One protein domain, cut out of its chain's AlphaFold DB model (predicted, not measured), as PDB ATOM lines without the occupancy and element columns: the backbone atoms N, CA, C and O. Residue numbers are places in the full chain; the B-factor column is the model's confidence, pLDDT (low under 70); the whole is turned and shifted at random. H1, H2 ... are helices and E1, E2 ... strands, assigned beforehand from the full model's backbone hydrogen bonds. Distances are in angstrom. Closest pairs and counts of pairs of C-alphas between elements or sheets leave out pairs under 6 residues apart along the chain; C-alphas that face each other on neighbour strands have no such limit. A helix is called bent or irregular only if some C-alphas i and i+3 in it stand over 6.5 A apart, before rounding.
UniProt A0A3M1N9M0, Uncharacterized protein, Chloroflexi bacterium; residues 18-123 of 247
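This is residues 18 to 123 of the 247 residues of an uncharacterized protein of Chloroflexi bacterium (UniProt A0A3M1N9M0). A strongly twisted antiparallel sheet of five short strands has a long helix, H3, running off from its edge strand E5, with the shorter helix H2 packed beside H3 and running back along it. The far end of H3 and the long loop of residues 37 to 49 lie at opposite ends of the longest axis, and the tiny H1 only grazes the sheet. The printed part has 106 residues with three named helices and five named strands, H1 E1 E2 E3 E4 H2 E5 H3 along the chain, and its class is mixed, helices and strands. The sheet's order is E1 E2 E3 E4 E5. The whole is compact, with a radius of gyration of the C-alphas of 14.4 A, yet elongated, spanning 52 by 33 by 24 A.

H1, residues 19 to 22, is on the sheet but only grazes it with residues 20 to 22; its Leu 21 comes closest to Thr 33 of E1, residues 33 to 36, at 6.2 A between C-alphas. E1 and E2, residues 50 to 53, form a hairpin, with N 36 and O 50 2.8 A apart. E2 and E3, residues 59 to 63, form the next, with N 51 and O 60 at 2.8 A. E3 and E4, residues 74 to 79, form a third, with N 61 and O 76 at 2.8 A. E1 to E4 are a meander, each strand the antiparallel neighbour of the one before. H2, residues 84 to 93, only just is on the sheet, with 5 pairs of C-alphas within 10 A, and only grazes it with residues 90 to 93. E5, residues 97 to 99, is the antiparallel neighbour of E4, with N 98 and O 75 at 2.9 A. H3, residues 100 to 121, is on one face of the sheet, giving two layers, a sheet and a helix over one face; it lies over E5 and stands up from the sheet at 66 degrees. H2 and H3 touch, closest at the C-alphas of Met 89 and Gly 110, 5.9 A, with a shallow tilt of 24 degrees, opposite ways. H1 and H3 are near each other, with 6 pairs of C-alphas within 10 A; H1 and H2 are apart. In H3 every O i to N i+4 pair is within hydrogen-bond range, in H2 4 of 6, and H1 is too short for such a pair.

H1 begins at C-alpha 19, (83.283, -0.174, 45.421). E4, the longest strand, measures 15.8 A and E3 13.3 A. H2, 14.9 A long, is irregular: C-alphas 85 and 88 are 8.1 A apart. H3 measures 31.6 A, from C-alpha 100 at (83.252, -5.517, 52.372) to C-alpha 121 at (56.212, -7.803, 36.246).

The two C-alphas farthest apart are those of Leu 42 and Gly 123, 53.7 A. The printed part has no cut. The link from E1 to E2 is long, with 13 residues. The mean pLDDT of the printed part is 92.5, and residues 41 to 45 are under 70.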
ATOM      1  N   PRO A  18      87.550   1.583  46.945       93.44
ATOM      2  CA  PRO A  18      86.437   0.804  47.473       93.44
ATOM      3  C   PRO A  18      85.170   0.925  46.603       93.44
ATOM      4  O   PRO A  18      84.760   2.048  46.297       93.44
ATOM      5  N   PRO A  19      84.483  -0.186  46.263       94.81
ATOM      6  CA  PRO A  19      83.283  -0.174  45.421       94.81
ATOM      7  C   PRO A  19      82.178   0.821  45.830       94.81
ATOM      8  O   PRO A  19      81.611   1.458  44.940       94.81
ATOM      9  N   PRO A  20      81.888   1.055  47.132       94.69
ATOM     10  CA  PRO A  20      80.922   2.081  47.543       94.69
ATOM     11  C   PRO A  20      81.252   3.515  47.083       94.69
ATOM     12  O   PRO A  20      80.368   4.376  47.070       94.69
ATOM     13  N   LEU A  21      82.514   3.794  46.732       94.12
ATOM     14  CA  LEU A  21      82.956   5.089  46.199       94.12
ATOM     15  C   LEU A  21      82.767   5.202  44.681       94.12
ATOM     16  O   LEU A  21      82.712   6.312  44.167       94.12
ATOM     17  N   LEU A  22      82.644   4.074  43.979       94.31
ATOM     18  CA  LEU A  22      82.412   4.024  42.532       94.31
ATOM     19  C   LEU A  22      80.915   4.076  42.202       94.31
ATOM     20  O   LEU A  22      80.495   4.676  41.210       94.31
ATOM     21  N   GLY A  23      80.085   3.468  43.051       95.44
ATOM     22  CA  GLY A  23      78.645   3.408  42.845       95.44
ATOM     23  C   GLY A  23      77.877   3.001  44.095       95.44
ATOM     24  O   GLY A  23      78.427   2.577  45.111       95.44
ATOM     25  N   CYS A  24      76.556   3.149  44.032       97.31
ATOM     26  CA  CYS A  24      75.707   2.820  45.165       97.31
ATOM     27  C   CYS A  24      75.454   1.311  45.231       97.31
ATOM     28  O   CYS A  24      74.655   0.802  44.453       97.31
ATOM     29  N   LEU A  25      76.015   0.620  46.227       97.19
ATOM     30  CA  LEU A  25      75.745  -0.812  46.463       97.19
ATOM     31  C   LEU A  25      74.255  -1.133  46.703       97.19
ATOM     32  O   LEU A  25      73.815  -2.271  46.600       97.19
ATOM     33  N   TYR A  26      73.448  -0.125  47.033       96.38
ATOM     34  CA  TYR A  26      72.020  -0.290  47.273       96.38
ATOM     35  C   TYR A  26      71.203  -0.304  45.970       96.38
ATOM     36  O   TYR A  26      70.470  -1.248  45.685       96.38
ATOM     37  N   CYS A  27      71.326   0.740  45.144       95.69
ATOM     38  CA  CYS A  27      70.530   0.882  43.914       95.69
ATOM     39  C   CYS A  27      71.281   0.538  42.624       95.69
ATOM     40  O   CYS A  27      70.639   0.403  41.588       95.69
ATOM     41  N   HIS A  28      72.595   0.330  42.712       95.75
ATOM     42  CA  HIS A  28      73.507  -0.014  41.618       95.75
ATOM     43  C   HIS A  28      73.674   1.081  40.558       95.75
ATOM     44  O   HIS A  28      74.059   0.806  39.430       95.75
ATOM     45  N   THR A  29      73.405   2.339  40.917       95.44
ATOM     46  CA  THR A  29      73.705   3.489  40.059       95.44
ATOM     47  C   THR A  29      75.156   3.927  40.269       95.44
ATOM     48  O   THR A  29      75.523   4.376  41.364       95.44
ATOM     49  N   GLU A  30      75.971   3.800  39.227       94.81
ATOM     50  CA  GLU A  30      77.360   4.274  39.181       94.81
ATOM     51  C   GLU A  30      77.438   5.804  39.273       94.81
ATOM     52  O   GLU A  30      76.488   6.505  38.916       94.81
ATOM     53  N   GLY A  31      78.529   6.332  39.836       93.81
ATOM     54  CA  GLY A  31      78.763   7.779  39.975       93.81
ATOM     55  C   GLY A  31      77.748   8.528  40.854       93.81
ATOM     56  O   GLY A  31      77.811   9.748  40.987       93.81
ATOM     57  N   SER A  32      76.792   7.821  41.463       95.12
ATOM     58  CA  SER A  32      75.711   8.430  42.244       95.12
ATOM     59  C   SER A  32      76.075   8.672  43.707       95.12
ATOM     60  O   SER A  32      75.337   9.383  44.401       95.12
ATOM     61  N   THR A  33      77.168   8.069  44.185       96.25
ATOM     62  CA  THR A  33      77.623   8.159  45.570       96.25
ATOM     63  C   THR A  33      78.528   9.363  45.778       96.25
ATOM     64  O   THR A  33      79.387   9.689  44.966       96.25
ATOM     65  N   ARG A  34      78.316  10.059  46.895       95.38
ATOM     66  CA  ARG A  34      79.167  11.164  47.338       95.38
ATOM     67  C   ARG A  34      79.629  10.896  48.757       95.38
ATOM     68  O   ARG A  34      78.787  10.712  49.643       95.38
ATOM     69  N   LEU A  35      80.946  10.898  48.954       94.69
ATOM     70  CA  LEU A  35      81.568  10.850  50.271       94.69
ATOM     71  C   LEU A  35      81.500  12.244  50.897       94.69
ATOM     72  O   LEU A  35      82.001  13.220  50.345       94.69
ATOM     73  N   GLN A  36      80.842  12.340  52.041       93.06
ATOM     74  CA  GLN A  36      80.708  13.561  52.817       93.06
ATOM     75  C   GLN A  36      81.549  13.440  54.080       93.06
ATOM     76  O   GLN A  36      81.517  12.410  54.765       93.06
ATOM     77  N   ALA A  37      82.271  14.515  54.395       87.56
ATOM     78  CA  ALA A  37      83.051  14.609  55.618       87.56
ATOM     79  C   ALA A  37      82.168  14.378  56.863       87.56
ATOM     80  O   ALA A  37      80.967  14.686  56.837       87.56
ATOM     81  N   PRO A  38      82.745  13.855  57.959       84.94
ATOM     82  CA  PRO A  38      82.024  13.672  59.210       84.94
ATOM     83  C   PRO A  38      81.390  14.986  59.675       84.94
ATOM     84  O   PRO A  38      82.046  16.027  59.711       84.94
ATOM     85  N   ARG A  39      80.115  14.943  60.067       74.88
ATOM     86  CA  ARG A  39      79.433  16.083  60.695       74.88
ATOM     87  C   ARG A  39      79.225  15.783  62.175       74.88
ATOM     88  O   ARG A  39      78.450  14.892  62.524       74.88
ATOM     89  N   LYS A  40      79.908  16.543  63.034       73.06
ATOM     90  CA  LYS A  40      79.633  16.620  64.473       73.06
ATOM     91  C   LYS A  40      78.911  17.936  64.741       73.06
ATOM     92  O   LYS A  40      79.412  18.985  64.351       73.06
ATOM     93  N   PHE A  41      77.753  17.885  65.391       62.00
ATOM     94  CA  PHE A  41      77.049  19.083  65.847       62.00
ATOM     95  C   PHE A  41      76.997  19.055  67.372       62.00
ATOM     96  O   PHE A  41      76.460  18.110  67.943       62.00
ATOM     97  N   LEU A  42      77.610  20.045  68.030       63.91
ATOM     98  CA  LEU A  42      77.682  20.142  69.498       63.91
ATOM     99  C   LEU A  42      78.167  18.844  70.185       63.91
ATOM    100  O   LEU A  42      77.619  18.413  71.192       63.91
ATOM    101  N   GLY A  43      79.168  18.171  69.607       61.28
ATOM    102  CA  GLY A  43      79.717  16.916  70.145       61.28
ATOM    103  C   GLY A  43      78.882  15.656  69.872       61.28
ATOM    104  O   GLY A  43      79.385  14.549  70.051       61.28
ATOM    105  N   LEU A  44      77.657  15.793  69.356       61.50
ATOM    106  CA  LEU A  44      76.784  14.690  68.955       61.50
ATOM    107  C   LEU A  44      76.959  14.394  67.455       61.50
ATOM    108  O   LEU A  44      76.797  15.263  66.596       61.50
ATOM    109  N   GLY A  45      77.325  13.155  67.122       65.94
ATOM    110  CA  GLY A  45      77.522  12.713  65.738       65.94
ATOM    111  C   GLY A  45      78.563  11.604  65.599       65.94
ATOM    112  O   GLY A  45      79.304  11.301  66.530       65.94
ATOM    113  N   SER A  46      78.627  10.981  64.421       74.88
ATOM    114  CA  SER A  46      79.688  10.014  64.120       74.88
ATOM    115  C   SER A  46      80.926  10.751  63.615       74.88
ATOM    116  O   SER A  46      80.809  11.686  62.828       74.88
ATOM    117  N   ALA A  47      82.110  10.315  64.048       83.75
ATOM    118  CA  ALA A  47      83.380  10.772  63.485       83.75
ATOM    119  C   ALA A  47      83.682  10.151  62.109       83.75
ATOM    120  O   ALA A  47      84.676  10.516  61.493       83.75
ATOM    121  N   LEU A  48      82.846   9.223  61.637       89.38
ATOM    122  CA  LEU A  48      83.034   8.548  60.360       89.38
ATOM    123  C   LEU A  48      82.403   9.347  59.213       89.38
ATOM    124  O   LEU A  48      81.351   9.976  59.405       89.38
ATOM    125  N   PRO A  49      83.011   9.316  58.016       93.56
ATOM    126  CA  PRO A  49      82.421   9.919  56.837       93.56
ATOM    127  C   PRO A  49      81.137   9.185  56.440       93.56
ATOM    128  O   PRO A  49      80.881   8.037  56.824       93.56
ATOM    129  N   THR A  50      80.307   9.867  55.656       95.12
ATOM    130  CA  THR A  50      79.041   9.311  55.167       95.12
ATOM    131  C   THR A  50      79.028   9.213  53.654       95.12
ATOM    132  O   THR A  50      79.449  10.132  52.962       95.12
ATOM    133  N   LEU A  51      78.509   8.107  53.136       96.25
ATOM    134  CA  LEU A  51      78.171   7.945  51.732       96.25
ATOM    135  C   LEU A  51      76.693   8.236  51.543       96.25
ATOM    136  O   LEU A  51      75.847   7.629  52.197       96.25
ATOM    137  N   SER A  52      76.391   9.159  50.639       97.00
ATOM    138  CA  SER A  52      75.022   9.486  50.237       97.00
ATOM    139  C   SER A  52      74.827   9.160  48.763       97.00
ATOM    140  O   SER A  52      75.687   9.480  47.945       97.00
ATOM    141  N   CYS A  53      73.713   8.517  48.419       97.62
ATOM    142  CA  CYS A  53      73.350   8.262  47.030       97.62
ATOM    143  C   CYS A  53      72.351   9.313  46.540       97.62
ATOM    144  O   CYS A  53      71.273   9.475  47.111       97.62
ATOM    145  N   SER A  54      72.685   9.998  45.453       96.75
ATOM    146  CA  SER A  54      71.801  10.981  44.811       96.75
ATOM    147  C   SER A  54      70.572  10.358  44.140       96.75
ATOM    148  O   SER A  54      69.558  11.035  44.015       96.75
ATOM    149  N   HIS A  55      70.633   9.078  43.756       96.56
ATOM    150  CA  HIS A  55      69.560   8.399  43.027       96.56
ATOM    151  C   HIS A  55      68.495   7.775  43.944       96.56
ATOM    152  O   HIS A  55      67.303   7.993  43.754       96.56
ATOM    153  N   CYS A  56      68.903   6.987  44.945       96.12
ATOM    154  CA  CYS A  56      67.965   6.303  45.847       96.12
ATOM    155  C   CYS A  56      67.880   6.923  47.248       96.12
ATOM    156  O   CYS A  56      67.099   6.450  48.079       96.12
ATOM    157  N   HIS A  57      68.666   7.972  47.511       96.31
ATOM    158  CA  HIS A  57      68.685   8.734  48.764       96.31
ATOM    159  C   HIS A  57      69.050   7.923  50.016       96.31
ATOM    160  O   HIS A  57      68.737   8.339  51.138       96.31
ATOM    161  N   THR A  58      69.726   6.784  49.844       97.12
ATOM    162  CA  THR A  58      70.329   6.058  50.963       97.12
ATOM    163  C   THR A  58      71.521   6.819  51.528       97.12
ATOM    164  O   THR A  58      72.212   7.561  50.822       97.12
ATOM    165  N   VAL A  59      71.744   6.638  52.828       96.56
ATOM    166  CA  VAL A  59      72.873   7.219  53.554       96.56
ATOM    167  C   VAL A  59      73.507   6.145  54.422       96.56
ATOM    168  O   VAL A  59      72.817   5.512  55.229       96.56
ATOM    169  N   ALA A  60      74.817   5.975  54.296       97.06
ATOM    170  CA  ALA A  60      75.598   5.022  55.067       97.06
ATOM    171  C   ALA A  60      76.809   5.681  55.723       97.06
ATOM    172  O   ALA A  60      77.378   6.620  55.181       97.06
ATOM    173  N   LEU A  61      77.204   5.184  56.889       96.44
ATOM    174  CA  LEU A  61      78.544   5.405  57.420       96.44
ATOM    175  C   LEU A  61      79.512   4.508  56.663       96.44
ATOM    176  O   LEU A  61      79.189   3.348  56.397       96.44
ATOM    177  N   PHE A  62      80.681   5.051  56.356       96.25
ATOM    178  CA  PHE A  62      81.742   4.343  55.662       96.25
ATOM    179  C   PHE A  62      83.014   4.381  56.500       96.25
ATOM    180  O   PHE A  62      83.419   5.439  56.980       96.25
ATOM    181  N   GLU A  63      83.627   3.223  56.675       95.50
ATOM    182  CA  GLU A  63      84.919   3.068  57.327       95.50
ATOM    183  C   GLU A  63      85.865   2.459  56.300       95.50
ATOM    184  O   GLU A  63      85.639   1.343  55.830       95.50
ATOM    185  N   ALA A  64      86.878   3.226  55.898       93.00
ATOM    186  CA  ALA A  64      87.890   2.739  54.974       93.00
ATOM    187  C   ALA A  64      88.707   1.620  55.633       93.00
ATOM    188  O   ALA A  64      88.928   1.647  56.844       93.00
ATOM    189  N   GLY A  65      89.155   0.654  54.830       92.19
ATOM    190  CA  GLY A  65      90.123  -0.337  55.290       92.19
ATOM    191  C   GLY A  65      91.449   0.337  55.661       92.19
ATOM    192  O   GLY A  65      91.744   1.428  55.157       92.19
ATOM    193  N   PRO A  66      92.250  -0.278  56.543       92.25
ATOM    194  CA  PRO A  66      93.559   0.254  56.881       92.25
ATOM    195  C   PRO A  66      94.503   0.204  55.657       92.25
ATOM    196  O   PRO A  66      94.251  -0.569  54.729       92.25
ATOM    197  N   PRO A  67      95.582   1.007  55.614       89.69
ATOM    198  CA  PRO A  67      96.480   1.079  54.454       89.69
ATOM    199  C   PRO A  67      97.071  -0.272  54.023       89.69
ATOM    200  O   PRO A  67      97.228  -0.521  52.831       89.69
ATOM    201  N   GLU A  68      97.357  -1.153  54.981       91.69
ATOM    202  CA  GLU A  68      97.857  -2.513  54.765       91.69
ATOM    203  C   GLU A  68      96.794  -3.481  54.222       91.69
ATOM    204  O   GLU A  68      97.136  -4.509  53.641       91.69
ATOM    205  N   ASN A  69      95.506  -3.157  54.386       91.69
ATOM    206  CA  ASN A  69      94.397  -3.916  53.815       91.69
ATOM    207  C   ASN A  69      93.240  -2.992  53.378       91.69
ATOM    208  O   ASN A  69      92.187  -2.946  54.027       91.69
ATOM    209  N   PRO A  70      93.384  -2.288  52.239       90.75
ATOM    210  CA  PRO A  70      92.367  -1.353  51.751       90.75
ATOM    211  C   PRO A  70      91.009  -2.007  51.449       90.75
ATOM    212  O   PRO A  70      89.986  -1.320  51.389       90.75
ATOM    213  N   GLN A  71      90.977  -3.333  51.276       93.50
ATOM    214  CA  GLN A  71      89.769  -4.111  50.997       93.50
ATOM    215  C   GLN A  71      88.929  -4.390  52.252       93.50
ATOM    216  O   GLN A  71      87.748  -4.696  52.125       93.50
ATOM    217  N   ALA A  72      89.483  -4.228  53.459       95.56
ATOM    218  CA  ALA A  72      88.778  -4.457  54.725       95.56
ATOM    219  C   ALA A  72      87.869  -3.287  55.155       95.56
ATOM    220  O   ALA A  72      87.673  -3.038  56.346       95.56
ATOM    221  N   TRP A  73      87.307  -2.551  54.195       96.62
ATOM    222  CA  TRP A  73      86.345  -1.492  54.487       96.62
ATOM    223  C   TRP A  73      85.034  -2.065  55.038       96.62
ATOM    224  O   TRP A  73      84.681  -3.230  54.830       96.62
ATOM    225  N   ARG A  74      84.282  -1.219  55.743       97.62
ATOM    226  CA  ARG A  74      82.962  -1.556  56.286       97.62
ATOM    227  C   ARG A  74      81.948  -0.473  55.982       97.62
ATOM    228  O   ARG A  74      82.278   0.707  55.833       97.62
ATOM    229  N   ILE A  75      80.684  -0.873  55.924       97.81
ATOM    230  CA  ILE A  75      79.572   0.039  55.665       97.81
ATOM    231  C   ILE A  75      78.403  -0.242  56.608       97.81
ATOM    232  O   ILE A  75      78.079  -1.392  56.903       97.81
ATOM    233  N   ARG A  76      77.746   0.817  57.087       97.44
ATOM    234  CA  ARG A  76      76.504   0.719  57.865       97.44
ATOM    235  C   ARG A  76      75.499   1.739  57.385       97.44
ATOM    236  O   ARG A  76      75.699   2.942  57.560       97.44
ATOM    237  N   TYR A  77      74.383   1.275  56.843       96.50
ATOM    238  CA  TYR A  77      73.305   2.165  56.439       96.50
ATOM    239  C   TYR A  77      72.604   2.767  57.662       96.50
ATOM    240  O   TYR A  77      72.227   2.074  58.602       96.50
ATOM    241  N   LYS A  78      72.441   4.092  57.646       94.12
ATOM    242  CA  LYS A  78      71.646   4.845  58.632       94.12
ATOM    243  C   LYS A  78      70.274   5.214  58.085       94.12
ATOM    244  O   LYS A  78      69.329   5.375  58.847       94.12
ATOM    245  N   LYS A  79      70.186   5.387  56.766       95.25
ATOM    246  CA  LYS A  79      68.950   5.665  56.043       95.25
ATOM    247  C   LYS A  79      68.892   4.759  54.823       95.25
ATOM    248  O   LYS A  79      69.758   4.835  53.951       95.25
ATOM    249  N   LEU A  80      67.862   3.928  54.775       95.12
ATOM    250  CA  LEU A  80      67.556   3.052  53.650       95.12
ATOM    251  C   LEU A  80      66.437   3.669  52.811       95.12
ATOM    252  O   LEU A  80      65.595   4.408  53.331       95.12
ATOM    253  N   SER A  81      66.415   3.357  51.519       93.62
ATOM    254  CA  SER A  81      65.284   3.702  50.663       93.62
ATOM    255  C   SER A  81      64.173   2.689  50.902       93.62
ATOM    256  O   SER A  81      64.420   1.492  50.844       93.62
ATOM    257  N   ARG A  82      62.950   3.153  51.152       89.31
ATOM    258  CA  ARG A  82      61.775   2.277  51.315       89.31
ATOM    259  C   ARG A  82      60.949   2.148  50.038       89.31
ATOM    260  O   ARG A  82      59.813   1.694  50.087       89.31
ATOM    261  N   ALA A  83      61.488   2.586  48.898       92.25
ATOM    262  CA  ALA A  83      60.796   2.418  47.626       92.25
ATOM    263  C   ALA A  83      60.594   0.911  47.364       92.25
ATOM    264  O   ALA A  83      61.564   0.166  47.538       92.25
ATOM    265  N   PRO A  84      59.408   0.459  46.905       89.38
ATOM    266  CA  PRO A  84      59.105  -0.966  46.768       89.38
ATOM    267  C   PRO A  84      60.184  -1.737  46.008       89.38
ATOM    268  O   PRO A  84      60.683  -2.734  46.505       89.38
ATOM    269  N   ARG A  85      60.677  -1.204  44.883       90.25
ATOM    270  CA  ARG A  85      61.758  -1.800  44.066       90.25
ATOM    271  C   ARG A  85      63.088  -2.084  44.788       90.25
ATOM    272  O   ARG A  85      63.992  -2.649  44.180       90.25
ATOM    273  N   TYR A  86      63.260  -1.639  46.032       93.50
ATOM    274  CA  TYR A  86      64.443  -1.901  46.852       93.50
ATOM    275  C   TYR A  86      64.140  -2.739  48.103       93.50
ATOM    276  O   TYR A  86      64.975  -2.795  49.002       93.50
ATOM    277  N   PHE A  87      62.982  -3.401  48.165       94.06
ATOM    278  CA  PHE A  87      62.547  -4.192  49.316       94.06
ATOM    279  C   PHE A  87      63.623  -5.178  49.803       94.06
ATOM    280  O   PHE A  87      64.053  -5.085  50.952       94.06
ATOM    281  N   TYR A  88      64.148  -6.031  48.913       94.75
ATOM    282  CA  TYR A  88      65.226  -6.974  49.244       94.75
ATOM    283  C   TYR A  88      66.438  -6.276  49.879       94.75
ATOM    284  O   TYR A  88      66.970  -6.713  50.899       94.75
ATOM    285  N   MET A  89      66.845  -5.140  49.305       95.38
ATOM    286  CA  MET A  89      67.992  -4.368  49.784       95.38
ATOM    287  C   MET A  89      67.748  -3.815  51.188       95.38
ATOM    288  O   MET A  89      68.668  -3.787  52.001       95.38
ATOM    289  N   ALA A  90      66.529  -3.343  51.471       94.38
ATOM    290  CA  ALA A  90      66.162  -2.810  52.779       94.38
ATOM    291  C   ALA A  90      66.266  -3.887  53.863       94.38
ATOM    292  O   ALA A  90      66.891  -3.640  54.895       94.38
ATOM    293  N   VAL A  91      65.726  -5.076  53.582       92.69
ATOM    294  CA  VAL A  91      65.751  -6.224  54.496       92.69
ATOM    295  C   VAL A  91      67.185  -6.685  54.760       92.69
ATOM    296  O   VAL A  91      67.572  -6.846  55.913       92.69
ATOM    297  N   GLN A  92      67.993  -6.858  53.710       94.88
ATOM    298  CA  GLN A  92      69.330  -7.448  53.839       94.88
ATOM    299  C   GLN A  92      70.372  -6.497  54.424       94.88
ATOM    300  O   GLN A  92      71.154  -6.886  55.294       94.88
ATOM    301  N   PHE A  93      70.396  -5.235  53.982       94.56
ATOM    302  CA  PHE A  93      71.343  -4.280  54.552       94.56
ATOM    303  C   PHE A  93      70.945  -3.867  55.970       94.56
ATOM    304  O   PHE A  93      71.822  -3.715  56.822       94.56
ATOM    305  N   GLY A  94      69.655  -3.671  56.261       91.62
ATOM    306  CA  GLY A  94      69.224  -3.187  57.572       91.62
ATOM    307  C   GLY A  94      70.064  -1.993  58.060       91.62
ATOM    308  O   GLY A  94      70.490  -1.136  57.282       91.62
ATOM    309  N   THR A  95      70.344  -1.944  59.363       91.62
ATOM    310  CA  THR A  95      71.131  -0.857  59.974       91.62
ATOM    311  C   THR A  95      72.368  -1.340  60.731       91.62
ATOM    312  O   THR A  95      72.925  -0.594  61.542       91.62
ATOM    313  N   ARG A  96      72.804  -2.586  60.505       95.06
ATOM    314  CA  ARG A  96      74.036  -3.137  61.095       95.06
ATOM    315  C   ARG A  96      75.264  -2.801  60.248       95.06
ATOM    316  O   ARG A  96      75.141  -2.354  59.108       95.06
ATOM    317  N   TRP A  97      76.446  -2.994  60.823       97.31
ATOM    318  CA  TRP A  97      77.686  -2.983  60.051       97.31
ATOM    319  C   TRP A  97      77.780  -4.233  59.182       97.31
ATOM    320  O   TRP A  97      77.405  -5.319  59.626       97.31
ATOM    321  N   HIS A  98      78.304  -4.045  57.976       98.12
ATOM    322  CA  HIS A  98      78.657  -5.098  57.032       98.12
ATOM    323  C   HIS A  98      80.123  -4.964  56.666       98.12
ATOM    324  O   HIS A  98      80.618  -3.846  56.471       98.12
ATOM    325  N   THR A  99      80.799  -6.102  56.569       98.12
ATOM    326  CA  THR A  99      82.130  -6.171  55.962       98.12
ATOM    327  C   THR A  99      82.038  -5.909  54.459       98.12
ATOM    328  O   THR A  99      80.948  -5.935  53.877       98.12
ATOM    329  N   ALA A 100      83.179  -5.652  53.820       97.56
ATOM    330  CA  ALA A 100      83.252  -5.517  52.372       97.56
ATOM    331  C   ALA A 100      82.634  -6.723  51.648       97.56
ATOM    332  O   ALA A 100      81.793  -6.550  50.770       97.56
ATOM    333  N   GLU A 101      83.002  -7.935  52.060       97.44
ATOM    334  CA  GLU A 101      82.503  -9.183  51.481       97.44
ATOM    335  C   GLU A 101      80.982  -9.323  51.635       97.44
ATOM    336  O   GLU A 101      80.277  -9.504  50.641       97.44
ATOM    337  N   GLU A 102      80.458  -9.141  52.853       97.81
ATOM    338  CA  GLU A 102      79.016  -9.209  53.123       97.81
ATOM    339  C   GLU A 102      78.238  -8.183  52.290       97.81
ATOM    340  O   GLU A 102      77.233  -8.509  51.656       97.81
ATOM    341  N   ALA A 103      78.711  -6.935  52.264       97.88
ATOM    342  CA  ALA A 103      78.047  -5.858  51.545       97.88
ATOM    343  C   ALA A 103      78.034  -6.101  50.031       97.88
ATOM    344  O   ALA A 103      77.027  -5.820  49.375       97.88
ATOM    345  N   MET A 104      79.130  -6.624  49.476       97.56
ATOM    346  CA  MET A 104      79.225  -6.954  48.056       97.56
ATOM    347  C   MET A 104      78.332  -8.138  47.689       97.56
ATOM    348  O   MET A 104      77.650  -8.085  46.664       97.56
ATOM    349  N   GLU A 105      78.263  -9.166  48.534       97.06
ATOM    350  CA  GLU A 105      77.390 -10.314  48.291       97.06
ATOM    351  C   GLU A 105      75.906  -9.920  48.356       97.06
ATOM    352  O   GLU A 105      75.140 -10.256  47.447       97.06
ATOM    353  N   ILE A 106      75.506  -9.120  49.355       96.50
ATOM    354  CA  ILE A 106      74.149  -8.552  49.438       96.50
ATOM    355  C   ILE A 106      73.840  -7.710  48.192       96.50
ATOM    356  O   ILE A 106      72.767  -7.852  47.601       96.50
ATOM    357  N   SER A 107      74.777  -6.851  47.774       96.94
ATOM    358  CA  SER A 107      74.646  -6.024  46.567       96.94
ATOM    359  C   SER A 107      74.372  -6.900  45.342       96.94
ATOM    360  O   SER A 107      73.352  -6.732  44.673       96.94
ATOM    361  N   ARG A 108      75.227  -7.899  45.096       96.06
ATOM    362  CA  ARG A 108      75.133  -8.811  43.950       96.06
ATOM    363  C   ARG A 108      73.806  -9.568  43.923       96.06
ATOM    364  O   ARG A 108      73.123  -9.553  42.897       96.06
ATOM    365  N   ARG A 109      73.405 -10.188  45.040       95.19
ATOM    366  CA  ARG A 109      72.107 -10.886  45.140       95.19
ATOM    367  C   ARG A 109      70.946  -9.936  44.889       95.19
ATOM    368  O   ARG A 109      70.032 -10.251  44.134       95.19
ATOM    369  N   GLY A 110      71.018  -8.741  45.460       94.38
ATOM    370  CA  GLY A 110      69.991  -7.730  45.304       94.38
ATOM    371  C   GLY A 110      69.854  -7.179  43.888       94.38
ATOM    372  O   GLY A 110      68.749  -6.840  43.470       94.38
ATOM    373  N   TYR A 111      70.944  -7.110  43.120       93.88
ATOM    374  CA  TYR A 111      70.879  -6.821  41.687       93.88
ATOM    375  C   TYR A 111      70.071  -7.885  40.937       93.88
ATOM    376  O   TYR A 111      69.129  -7.541  40.221       93.88
ATOM    377  N   VAL A 112      70.394  -9.164  41.159       93.00
ATOM    378  CA  VAL A 112      69.688 -10.296  40.540       93.00
ATOM    379  C   VAL A 112      68.210 -10.300  40.932       93.00
ATOM    380  O   VAL A 112      67.357 -10.436  40.058       93.00
ATOM    381  N   GLN A 113      67.887 -10.080  42.211       93.12
ATOM    382  CA  GLN A 113      66.494 -10.061  42.664       93.12
ATOM    383  C   GLN A 113      65.680  -8.946  42.006       93.12
ATOM    384  O   GLN A 113      64.602  -9.205  41.478       93.12
ATOM    385  N   ARG A 114      66.205  -7.716  41.926       92.88
ATOM    386  CA  ARG A 114      65.495  -6.628  41.228       92.88
ATOM    387  C   ARG A 114      65.269  -6.923  39.750       92.88
ATOM    388  O   ARG A 114      64.253  -6.504  39.197       92.88
ATOM    389  N   TRP A 115      66.222  -7.595  39.112       93.38
ATOM    390  CA  TRP A 115      66.075  -8.010  37.724       93.38
ATOM    391  C   TRP A 115      64.956  -9.050  37.575       93.38
ATOM    392  O   TRP A 115      64.076  -8.849  36.745       93.38
ATOM    393  N   ARG A 116      64.910 -10.072  38.442       94.44
ATOM    394  CA  ARG A 116      63.839 -11.087  38.463       94.44
ATOM    395  C   ARG A 116      62.460 -10.494  38.741       94.44
ATOM    396  O   ARG A 116      61.512 -10.822  38.043       94.44
ATOM    397  N   VAL A 117      62.351  -9.577  39.704       95.50
ATOM    398  CA  VAL A 117      61.092  -8.868  39.998       95.50
ATOM    399  C   VAL A 117      60.613  -8.092  38.771       95.50
ATOM    400  O   VAL A 117      59.444  -8.165  38.404       95.50
ATOM    401  N   ARG A 118      61.519  -7.380  38.086       94.88
ATOM    402  CA  ARG A 118      61.187  -6.679  36.836       94.88
ATOM    403  C   ARG A 118      60.760  -7.650  35.733       94.88
ATOM    404  O   ARG A 118      59.807  -7.358  35.023       94.88
ATOM    405  N   GLN A 119      61.465  -8.770  35.586       95.12
ATOM    406  CA  GLN A 119      61.150  -9.811  34.609       95.12
ATOM    407  C   GLN A 119      59.739 -10.380  34.850       95.12
ATOM    408  O   GLN A 119      58.931 -10.399  33.923       95.12
ATOM    409  N   ALA A 120      59.408 -10.702  36.107       96.31
ATOM    410  CA  ALA A 120      58.086 -11.173  36.511       96.31
ATOM    411  C   ALA A 120      56.986 -10.138  36.230       96.31
ATOM    412  O   ALA A 120      55.989 -10.475  35.603       96.31
ATOM    413  N   HIS A 121      57.183  -8.860  36.577       94.94
ATOM    414  CA  HIS A 121      56.212  -7.803  36.246       94.94
ATOM    415  C   HIS A 121      55.978  -7.628  34.738       94.94
ATOM    416  O   HIS A 121      54.905  -7.186  34.333       94.94
ATOM    417  N   ASN A 122      56.951  -7.996  33.902       95.25
ATOM    418  CA  ASN A 122      56.800  -8.003  32.446       95.25
ATOM    419  C   ASN A 122      56.110  -9.277  31.915       95.25
ATOM    420  O   ASN A 122      55.981  -9.433  30.702       95.25
ATOM    421  N   GLY A 123      55.670 -10.184  32.795       95.12
ATOM    422  CA  GLY A 123      55.019 -11.447  32.445       95.12
ATOM    423  C   GLY A 123      55.982 -12.561  32.034       95.12
ATOM    424  O   GLY A 123      55.531 -13.618  31.601       95.12
TER     425      GLY A 123